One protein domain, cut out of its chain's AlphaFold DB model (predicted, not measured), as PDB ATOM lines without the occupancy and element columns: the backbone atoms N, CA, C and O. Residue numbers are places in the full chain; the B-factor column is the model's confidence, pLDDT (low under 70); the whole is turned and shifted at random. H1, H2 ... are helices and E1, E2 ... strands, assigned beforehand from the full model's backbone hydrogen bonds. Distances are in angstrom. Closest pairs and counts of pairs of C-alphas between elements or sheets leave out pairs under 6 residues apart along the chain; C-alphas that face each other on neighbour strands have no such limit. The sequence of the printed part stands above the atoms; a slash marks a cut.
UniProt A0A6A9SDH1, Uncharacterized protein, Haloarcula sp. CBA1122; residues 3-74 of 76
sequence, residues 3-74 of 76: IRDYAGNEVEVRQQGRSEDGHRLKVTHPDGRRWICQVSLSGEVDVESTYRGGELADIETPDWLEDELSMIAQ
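AT A GLANCE: This is residues 3 to 74 of the 76 residues of an uncharacterized protein of Haloarcula sp. CBA1122 (UniProt A0A6A9SDH1). Four antiparallel strands make one twisted sheet, and the helix H1 packs over one face of it in two layers. The 72 printed residues hold E1, E2, E3, E4, then H1; the sheet runs in that order, a meander, each strand the antiparallel neighbour of the one before. The class is mixed, helices and strands; the whole is compact, radius of gyration of the C-alphas 11.4 A, spans 31 by 25 by 18 A.

HOW THE PARTS SIT: E1, residues 10 to 19, bends by 54 degrees at residue 16 and forms a hairpin with E2, residues 22 to 28; N 14 and O 26 are 2.8 A apart, within hydrogen-bond range. E2 and E3, residues 33 to 40, form a hairpin, with N 25 and O 37 in range at 2.8 A. E3 and E4, residues 45 to 52, form another, with N 36 and O 49 in range at 2.8 A. H1, residues 63 to 73, is on the sheet; its closest C-alphas to E4 are Glu 66 and Val 45, 5.9 A. In H1 every O i to N i+4 pair is within range.

IN THESE COORDINATES: E1 spans 26.4 A from C-alpha 10 at (13.140, -19.096, 38.916), E2 19.3 A, E3 22.1 A, E4 19.6 A; H1, 16.0 A, ends at C-alpha 73 (28.590, -21.458, 49.170).

THE WHOLE: The C-alphas farthest apart, of Ala 7 and Glu 20, are 33.5 A apart. The printed part has no cut and no long link; residue 74 is under pLDDT 70.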
ATOM      1  N   ILE A   3      17.978 -18.853  42.075       94.06
ATOM      2  CA  ILE A   3      18.534 -20.045  41.424       94.06
ATOM      3  C   ILE A   3      17.501 -20.587  40.441       94.06
ATOM      4  O   ILE A   3      16.370 -20.083  40.390       94.06
ATOM      5  N   ARG A   4      17.871 -21.594  39.650       94.81
ATOM      6  CA  ARG A   4      16.936 -22.237  38.725       94.81
ATOM      7  C   ARG A   4      16.744 -23.697  39.079       94.81
ATOM      8  O   ARG A   4      17.710 -24.405  39.327       94.81
ATOM      9  N   ASP A   5      15.495 -24.146  39.054       94.75
ATOM     10  CA  ASP A   5      15.239 -25.583  39.059       94.75
ATOM     11  C   ASP A   5      15.584 -26.195  37.688       94.75
ATOM     12  O   ASP A   5      15.804 -25.497  36.690       94.75
ATOM     13  N   TYR A   6      15.583 -27.524  37.608       94.06
ATOM     14  CA  TYR A   6      15.857 -28.225  36.349       94.06
ATOM     15  C   TYR A   6      14.773 -28.034  35.273       94.06
ATOM     16  O   TYR A   6      15.017 -28.324  34.102       94.06
ATOM     17  N   ALA A   7      13.587 -27.540  35.637       93.50
ATOM     18  CA  ALA A   7      12.538 -27.172  34.689       93.50
ATOM     19  C   ALA A   7      12.680 -25.721  34.178       93.50
ATOM     20  O   ALA A   7      11.918 -25.301  33.305       93.50
ATOM     21  N   GLY A   8      13.666 -24.964  34.676       93.69
ATOM     22  CA  GLY A   8      13.929 -23.574  34.311       93.69
ATOM     23  C   GLY A   8      13.097 -22.542  35.078       93.69
ATOM     24  O   GLY A   8      13.112 -21.366  34.707       93.69
ATOM     25  N   ASN A   9      12.384 -22.946  36.129       95.12
ATOM     26  CA  ASN A   9      11.665 -22.045  37.020       95.12
ATOM     27  C   ASN A   9      12.651 -21.239  37.864       95.12
ATOM     28  O   ASN A   9      13.619 -21.774  38.405       95.12
ATOM     29  N   GLU A  10      12.378 -19.944  38.010       95.62
ATOM     30  CA  GLU A  10      13.140 -19.096  38.916       95.62
ATOM     31  C   GLU A  10      12.700 -19.339  40.361       95.62
ATOM     32  O   GLU A  10      11.523 -19.214  40.705       95.62
ATOM     33  N   VAL A  11      13.666 -19.670  41.211       96.38
ATOM     34  CA  VAL A  11      13.463 -19.959  42.625       96.38
ATOM     35  C   VAL A  11      14.122 -18.861  43.445       96.38
ATOM     36  O   VAL A  11      15.301 -18.548  43.274       96.38
ATOM     37  N   GLU A  12      13.365 -18.261  44.358       95.75
ATOM     38  CA  GLU A  12      13.867 -17.172  45.186       95.75
ATOM     39  C   GLU A  12      14.715 -17.720  46.337       95.75
ATOM     40  O   GLU A  12      14.258 -18.564  47.106       95.75
ATOM     41  N   VAL A  13      15.920 -17.177  46.517       95.12
ATOM     42  CA  VAL A  13      16.820 -17.514  47.626       95.12
ATOM     43  C   VAL A  13      17.127 -16.256  48.443       95.12
ATOM     44  O   VAL A  13      17.677 -15.257  47.957       95.12
ATOM     45  N   ARG A  14      16.769 -16.295  49.729       93.88
ATOM     46  CA  ARG A  14      17.000 -15.213  50.696       93.88
ATOM     47  C   ARG A  14      17.848 -15.695  51.859       93.88
ATOM     48  O   ARG A  14      17.459 -16.621  52.560       93.88
ATOM     49  N   GLN A  15      18.945 -15.005  52.137       91.38
ATOM     50  CA  GLN A  15      19.729 -15.260  53.339       91.38
ATOM     51  C   GLN A  15      18.987 -14.744  54.581       91.38
ATOM     52  O   GLN A  15      18.607 -13.576  54.640       91.38
ATOM     53  N   GLN A  16      18.761 -15.624  55.557       90.38
ATOM     54  CA  GLN A  16      18.140 -15.309  56.851       90.38
ATOM     55  C   GLN A  16      19.183 -14.995  57.928       90.38
ATOM     56  O   GLN A  16      18.889 -14.288  58.886       90.38
ATOM     57  N   GLY A  17      20.402 -15.514  57.775       86.25
ATOM     58  CA  GLY A  17      21.483 -15.308  58.727       86.25
ATOM     59  C   GLY A  17      22.818 -15.839  58.220       86.25
ATOM     60  O   GLY A  17      22.907 -16.457  57.154       86.25
ATOM     61  N   ARG A  18      23.871 -15.565  58.983       81.44
ATOM     62  CA  ARG A  18      25.201 -16.143  58.807       81.44
ATOM     63  C   ARG A  18      25.686 -16.607  60.173       81.44
ATOM     64  O   ARG A  18      25.536 -15.864  61.140       81.44
ATOM     65  N   SER A  19      26.266 -17.791  60.208       75.31
ATOM     66  CA  SER A  19      26.945 -18.361  61.369       75.31
ATOM     67  C   SER A  19      28.409 -18.609  61.013       75.31
ATOM     68  O   SER A  19      28.795 -18.488  59.848       75.31
ATOM     69  N   GLU A  20      29.226 -18.960  62.004       77.12
ATOM     70  CA  GLU A  20      30.613 -19.384  61.767       77.12
ATOM     71  C   GLU A  20      30.665 -20.628  60.862       77.12
ATOM     72  O   GLU A  20      31.546 -20.738  60.014       77.12
ATOM     73  N   ASP A  21      29.652 -21.492  60.957       77.56
ATOM     74  CA  ASP A  21      29.540 -22.737  60.195       77.56
ATOM     75  C   ASP A  21      28.966 -22.570  58.779       77.56
ATOM     76  O   ASP A  21      29.004 -23.515  57.993       77.56
ATOM     77  N   GLY A  22      28.432 -21.393  58.415       86.62
ATOM     78  CA  GLY A  22      27.878 -21.164  57.077       86.62
ATOM     79  C   GLY A  22      26.713 -20.176  56.992       86.62
ATOM     80  O   GLY A  22      26.591 -19.226  57.768       86.62
ATOM     81  N   HIS A  23      25.843 -20.384  56.009       90.19
ATOM     82  CA  HIS A  23      24.749 -19.491  55.645       90.19
ATOM     83  C   HIS A  23      23.396 -20.169  55.828       90.19
ATOM     84  O   HIS A  23      23.146 -21.234  55.274       90.19
ATOM     85  N   ARG A  24      22.485 -19.494  56.533       93.06
ATOM     86  CA  ARG A  24      21.092 -19.930  56.621       93.06
ATOM     87  C   ARG A  24      20.286 -19.288  55.505       93.06
ATOM     88  O   ARG A  24      20.152 -18.060  55.460       93.06
ATOM     89  N   LEU A  25      19.735 -20.103  54.620       93.62
ATOM     90  CA  LEU A  25      19.024 -19.689  53.421       93.62
ATOM     91  C   LEU A  25      17.557 -20.111  53.491       93.62
ATOM     92  O   LEU A  25      17.207 -21.210  53.899       93.62
ATOM     93  N   LYS A  26      16.682 -19.211  53.060       95.12
ATOM     94  CA  LYS A  26      15.275 -19.478  52.789       95.12
ATOM     95  C   LYS A  26      15.096 -19.554  51.283       95.12
ATOM     96  O   LYS A  26      15.269 -18.541  50.604       95.12
ATOM     97  N   VAL A  27      14.688 -20.715  50.797       95.75
ATOM     98  CA  VAL A  27      14.398 -20.969  49.387       95.75
ATOM     99  C   VAL A  27      12.892 -21.036  49.183       95.75
ATOM    100  O   VAL A  27      12.210 -21.770  49.889       95.75
ATOM    101  N   THR A  28      12.346 -20.247  48.260       96.12
ATOM    102  CA  THR A  28      10.910 -20.209  47.950       96.12
ATOM    103  C   THR A  28      10.702 -20.472  46.468       96.12
ATOM    104  O   THR A  28      11.143 -19.692  45.627       96.12
ATOM    105  N   HIS A  29      10.013 -21.565  46.161       96.06
ATOM    106  CA  HIS A  29       9.712 -21.975  44.798       96.06
ATOM    107  C   HIS A  29       8.312 -21.486  44.382       96.06
ATOM    108  O   HIS A  29       7.405 -21.412  45.222       96.06
ATOM    109  N   PRO A  30       8.111 -21.117  43.102       94.69
ATOM    110  CA  PRO A  30       6.849 -20.552  42.611       94.69
ATOM    111  C   PRO A  30       5.642 -21.494  42.721       94.69
ATOM    112  O   PRO A  30       4.506 -21.032  42.753       94.69
ATOM    113  N   ASP A  31       5.865 -22.804  42.835       92.44
ATOM    114  CA  ASP A  31       4.812 -23.806  43.088       92.44
ATOM    115  C   ASP A  31       4.271 -23.808  44.535       92.44
ATOM    116  O   ASP A  31       3.402 -24.613  44.879       92.44
ATOM    117  N   GLY A  32       4.788 -22.925  45.394       91.81
ATOM    118  CA  GLY A  32       4.380 -22.796  46.789       91.81
ATOM    119  C   GLY A  32       5.156 -23.681  47.766       91.81
ATOM    120  O   GLY A  32       4.837 -23.656  48.960       91.81
ATOM    121  N   ARG A  33       6.160 -24.440  47.306       95.44
ATOM    122  CA  ARG A  33       7.131 -25.106  48.183       95.44
ATOM    123  C   ARG A  33       8.177 -24.124  48.698       95.44
ATOM    124  O   ARG A  33       8.522 -23.132  48.050       95.44
ATOM    125  N   ARG A  34       8.680 -24.386  49.897       95.69
ATOM    126  CA  ARG A  34       9.735 -23.593  50.524       95.69
ATOM    127  C   ARG A  34      10.594 -24.471  51.418       95.69
ATOM    128  O   ARG A  34      10.070 -25.317  52.132       95.69
ATOM    129  N   TRP A  35      11.886 -24.184  51.434       96.25
ATOM    130  CA  TRP A  35      12.875 -24.863  52.259       96.25
ATOM    131  C   TRP A  35      13.655 -23.836  53.073       96.25
ATOM    132  O   TRP A  35      13.915 -22.718  52.614       96.25
ATOM    133  N   ILE A  36      13.988 -24.202  54.303       94.81
ATOM    134  CA  ILE A  36      14.982 -23.519  55.122       94.81
ATOM    135  C   ILE A  36      16.193 -24.437  55.150       94.81
ATOM    136  O   ILE A  36      16.098 -25.561  55.632       94.81
ATOM    137  N   CYS A  37      17.292 -23.958  54.583       93.56
ATOM    138  CA  CYS A  37      18.506 -24.727  54.379       93.56
ATOM    139  C   CYS A  37      19.662 -24.052  55.108       93.56
ATOM    140  O   CYS A  37      19.823 -22.831  55.032       93.56
ATOM    141  N   GLN A  38      20.489 -24.844  55.768       92.81
ATOM    142  CA  GLN A  38      21.793 -24.435  56.247       92.81
ATOM    143  C   GLN A  38      22.823 -24.898  55.219       92.81
ATOM    144  O   GLN A  38      22.916 -26.081  54.921       92.81
ATOM    145  N   VAL A  39      23.586 -23.963  54.663       92.25
ATOM    146  CA  VAL A  39      24.664 -24.281  53.723       92.25
ATOM    147  C   VAL A  39      25.992 -23.987  54.389       92.25
ATOM    148  O   VAL A  39      26.240 -22.847  54.793       92.25
ATOM    149  N   SER A  40      26.837 -25.000  54.532       90.12
ATOM    150  CA  SER A  40      28.158 -24.843  55.127       90.12
ATOM    151  C   SER A  40      29.112 -24.103  54.193       90.12
ATOM    152  O   SER A  40      28.903 -24.038  52.982       90.12
ATOM    153  N   LEU A  41      30.206 -23.566  54.734       85.69
ATOM    154  CA  LEU A  41      31.253 -22.928  53.919       85.69
ATOM    155  C   LEU A  41      31.943 -23.900  52.942       85.69
ATOM    156  O   LEU A  41      32.588 -23.456  51.997       85.69
ATOM    157  N   SER A  42      31.807 -25.210  53.163       86.25
ATOM    158  CA  SER A  42      32.315 -26.260  52.271       86.25
ATOM    159  C   SER A  42      31.336 -26.619  51.146       86.25
ATOM    160  O   SER A  42      31.678 -27.438  50.296       86.25
ATOM    161  N   GLY A  43      30.132 -26.036  51.141       86.31
ATOM    162  CA  GLY A  43      29.073 -26.350  50.178       86.31
ATOM    163  C   GLY A  43      28.187 -27.535  50.564       86.31
ATOM    164  O   GLY A  43      27.432 -28.012  49.724       86.31
ATOM    165  N   GLU A  44      28.251 -28.016  51.806       90.50
ATOM    166  CA  GLU A  44      27.307 -29.027  52.304       90.50
ATOM    167  C   GLU A  44      25.960 -28.366  52.604       90.50
ATOM    168  O   GLU A  44      25.922 -27.318  53.252       90.50
ATOM    169  N   VAL A  45      24.868 -28.959  52.126       92.00
ATOM    170  CA  VAL A  45      23.508 -28.433  52.277       92.00
ATOM    171  C   VAL A  45      22.740 -29.334  53.236       92.00
ATOM    172  O   VAL A  45      22.594 -30.524  52.987       92.00
ATOM    173  N   ASP A  46      22.218 -28.757  54.312       92.38
ATOM    174  CA  ASP A  46      21.329 -29.425  55.260       92.38
ATOM    175  C   ASP A  46      19.958 -28.738  55.243       92.38
ATOM    176  O   ASP A  46      19.858 -27.507  55.296       92.38
ATOM    177  N   VAL A  47      18.879 -29.512  55.117       93.19
ATOM    178  CA  VAL A  47      17.513 -28.977  55.066       93.19
ATOM    179  C   VAL A  47      16.882 -29.058  56.450       93.19
ATOM    180  O   VAL A  47      16.421 -30.109  56.879       93.19
ATOM    181  N   GLU A  48      16.786 -27.916  57.128       92.62
ATOM    182  CA  GLU A  48      16.234 -27.840  58.483       92.62
ATOM    183  C   GLU A  48      14.711 -27.987  58.513       92.62
ATOM    184  O   GLU A  48      14.131 -28.492  59.475       92.62
ATOM    185  N   SER A  49      14.018 -27.410  57.530       94.38
ATOM    186  CA  SER A  49      12.555 -27.358  57.532       94.38
ATOM    187  C   SER A  49      11.994 -27.150  56.143       94.38
ATOM    188  O   SER A  49      12.479 -26.324  55.366       94.38
ATOM    189  N   THR A  50      10.895 -27.838  55.872       96.12
ATOM    190  CA  THR A  50      10.220 -27.812  54.585       96.12
ATOM    191  C   THR A  50       8.761 -27.399  54.742       96.12
ATOM    192  O   THR A  50       8.116 -27.608  55.771       96.12
ATOM    193  N   TYR A  51       8.262 -26.681  53.740       95.81
ATOM    194  CA  TYR A  51       6.961 -26.034  53.772       95.81
ATOM    195  C   TYR A  51       6.259 -26.166  52.428       95.81
ATOM    196  O   TYR A  51       6.886 -26.084  51.369       95.81
ATOM    197  N   ARG A  52       4.929 -26.252  52.467       94.12
ATOM    198  CA  ARG A  52       4.064 -26.223  51.284       94.12
ATOM    199  C   ARG A  52       2.839 -25.367  51.574       94.12
ATOM    200  O   ARG A  52       2.162 -25.574  52.570       94.12
ATOM    201  N   GLY A  53       2.574 -24.364  50.736       91.00
ATOM    202  CA  GLY A  53       1.426 -23.469  50.945       91.00
ATOM    203  C   GLY A  53       1.525 -22.601  52.207       91.00
ATOM    204  O   GLY A  53       0.526 -22.064  52.664       91.00
ATOM    205  N   GLY A  54       2.731 -22.441  52.767       89.56
ATOM    206  CA  GLY A  54       2.969 -21.679  53.997       89.56
ATOM    207  C   GLY A  54       2.903 -22.500  55.287       89.56
ATOM    208  O   GLY A  54       3.263 -21.972  56.336       89.56
ATOM    209  N   GLU A  55       2.530 -23.774  55.209       92.44
ATOM    210  CA  GLU A  55       2.476 -24.698  56.344       92.44
ATOM    211  C   GLU A  55       3.696 -25.623  56.344       92.44
ATOM    212  O   GLU A  55       4.243 -25.915  55.278       92.44
ATOM    213  N   LEU A  56       4.140 -26.056  57.532       93.75
ATOM    214  CA  LEU A  56       5.180 -27.081  57.659       93.75
ATOM    215  C   LEU A  56       4.678 -28.368  57.011       93.75
ATOM    216  O   LEU A  56       3.595 -28.852  57.338       93.75
ATOM    217  N   ALA A  57       5.462 -28.907  56.090       93.44
ATOM    218  CA  ALA A  57       5.103 -30.097  55.346       93.44
ATOM    219  C   ALA A  57       6.369 -30.875  55.046       93.44
ATOM    220  O   ALA A  57       7.269 -30.317  54.433       93.44
ATOM    221  N   ASP A  58       6.394 -32.147  55.427       90.69
ATOM    222  CA  ASP A  58       7.485 -33.058  55.105       90.69
ATOM    223  C   ASP A  58       7.440 -33.366  53.601       90.69
ATOM    224  O   ASP A  58       6.630 -34.162  53.120       90.69
ATOM    225  N   ILE A  59       8.214 -32.603  52.831       91.38
ATOM    226  CA  ILE A  59       8.358 -32.764  51.385       91.38
ATOM    227  C   ILE A  59       9.785 -33.178  51.061       91.38
ATOM    228  O   ILE A  59      10.733 -32.715  51.695       91.38
ATOM    229  N   GLU A  60       9.915 -34.005  50.029       90.69
ATOM    230  CA  GLU A  60      11.211 -34.414  49.508       90.69
ATOM    231  C   GLU A  60      12.029 -33.190  49.077       90.69
ATOM    232  O   GLU A  60      11.517 -32.257  48.436       90.69
ATOM    233  N   THR A  61      13.300 -33.202  49.465       91.25
ATOM    234  CA  THR A  61      14.297 -32.250  48.994       91.25
ATOM    235  C   THR A  61      14.669 -32.624  47.563       91.25
ATOM    236  O   THR A  61      15.122 -33.740  47.339       91.25
ATOM    237  N   PRO A  62      14.447 -31.739  46.582       93.25
ATOM    238  CA  PRO A  62      14.799 -32.043  45.205       93.25
ATOM    239  C   PRO A  62      16.298 -31.820  44.955       93.25
ATOM    240  O   PRO A  62      16.845 -30.834  45.444       93.25
ATOM    241  N   ASP A  63      16.922 -32.650  44.114       93.56
ATOM    242  CA  ASP A  63      18.376 -32.611  43.856       93.56
ATOM    243  C   ASP A  63      18.876 -31.234  43.383       93.56
ATOM    244  O   ASP A  63      19.914 -30.751  43.829       93.56
ATOM    245  N   TRP A  64      18.091 -30.539  42.545       94.19
ATOM    246  CA  TRP A  64      18.443 -29.196  42.063       94.19
ATOM    247  C   TRP A  64      18.644 -28.190  43.200       94.19
ATOM    248  O   TRP A  64      19.391 -27.230  43.039       94.19
ATOM    249  N   LEU A  65      17.970 -28.376  44.339       93.69
ATOM    250  CA  LEU A  65      18.128 -27.497  45.492       93.69
ATOM    251  C   LEU A  65      19.538 -27.642  46.059       93.69
ATOM    252  O   LEU A  65      20.194 -26.642  46.328       93.69
ATOM    253  N   GLU A  66      19.988 -28.878  46.245       92.50
ATOM    254  CA  GLU A  66      21.286 -29.181  46.837       92.50
ATOM    255  C   GLU A  66      22.425 -28.774  45.900       92.50
ATOM    256  O   GLU A  66      23.339 -28.078  46.342       92.50
ATOM    257  N   ASP A  67      22.329 -29.095  44.605       92.88
ATOM    258  CA  ASP A  67      23.307 -28.680  43.589       92.88
ATOM    259  C   ASP A  67      23.488 -27.154  43.553       92.88
ATOM    260  O   ASP A  67      24.597 -26.632  43.699       92.88
ATOM    261  N   GLU A  68      22.389 -26.410  43.394       93.25
ATOM    262  CA  GLU A  68      22.445 -24.956  43.231       93.25
ATOM    263  C   GLU A  68      22.893 -24.256  44.524       93.25
ATOM    264  O   GLU A  68      23.658 -23.288  44.482       93.25
ATOM    265  N   LEU A  69      22.443 -24.733  45.692       91.38
ATOM    266  CA  LEU A  69      22.851 -24.164  46.977       91.38
ATOM    267  C   LEU A  69      24.308 -24.484  47.323       91.38
ATOM    268  O   LEU A  69      24.987 -23.621  47.885       91.38
ATOM    269  N   SER A  70      24.805 -25.669  46.961       89.50
ATOM    270  CA  SER A  70      26.213 -26.034  47.144       89.50
ATOM    271  C   SER A  70      27.132 -25.083  46.371       89.50
ATOM    272  O   SER A  70      28.099 -24.554  46.929       89.50
ATOM    273  N   MET A  71      26.767 -24.758  45.126       85.88
ATOM    274  CA  MET A  71      27.510 -23.801  44.298       85.88
ATOM    275  C   MET A  71      27.503 -22.375  44.864       85.88
ATOM    276  O   MET A  71      28.486 -21.656  44.711       85.88
ATOM    277  N   ILE A  72      26.432 -21.951  45.543       81.44
ATOM    278  CA  ILE A  72      26.358 -20.614  46.163       81.44
ATOM    279  C   ILE A  72      27.371 -20.447  47.302       81.44
ATOM    280  O   ILE A  72      27.850 -19.336  47.543       81.44
ATOM    281  N   ALA A  73      27.673 -21.517  48.036       71.50
ATOM    282  CA  ALA A  73      28.590 -21.458  49.170       71.50
ATOM    283  C   ALA A  73      30.065 -21.534  48.772       71.50
ATOM    284  O   ALA A  73      30.920 -21.090  49.542       71.50
ATOM    285  N   GLN A  74      30.368 -22.052  47.583       65.25
ATOM    286  CA  GLN A  74      31.731 -22.086  47.081       65.25
ATOM    287  C   GLN A  74      32.160 -20.671  46.653       65.25
ATOM    288  O   GLN A  74      31.532 -20.074  45.775       65.25
TER     289      GLN A  74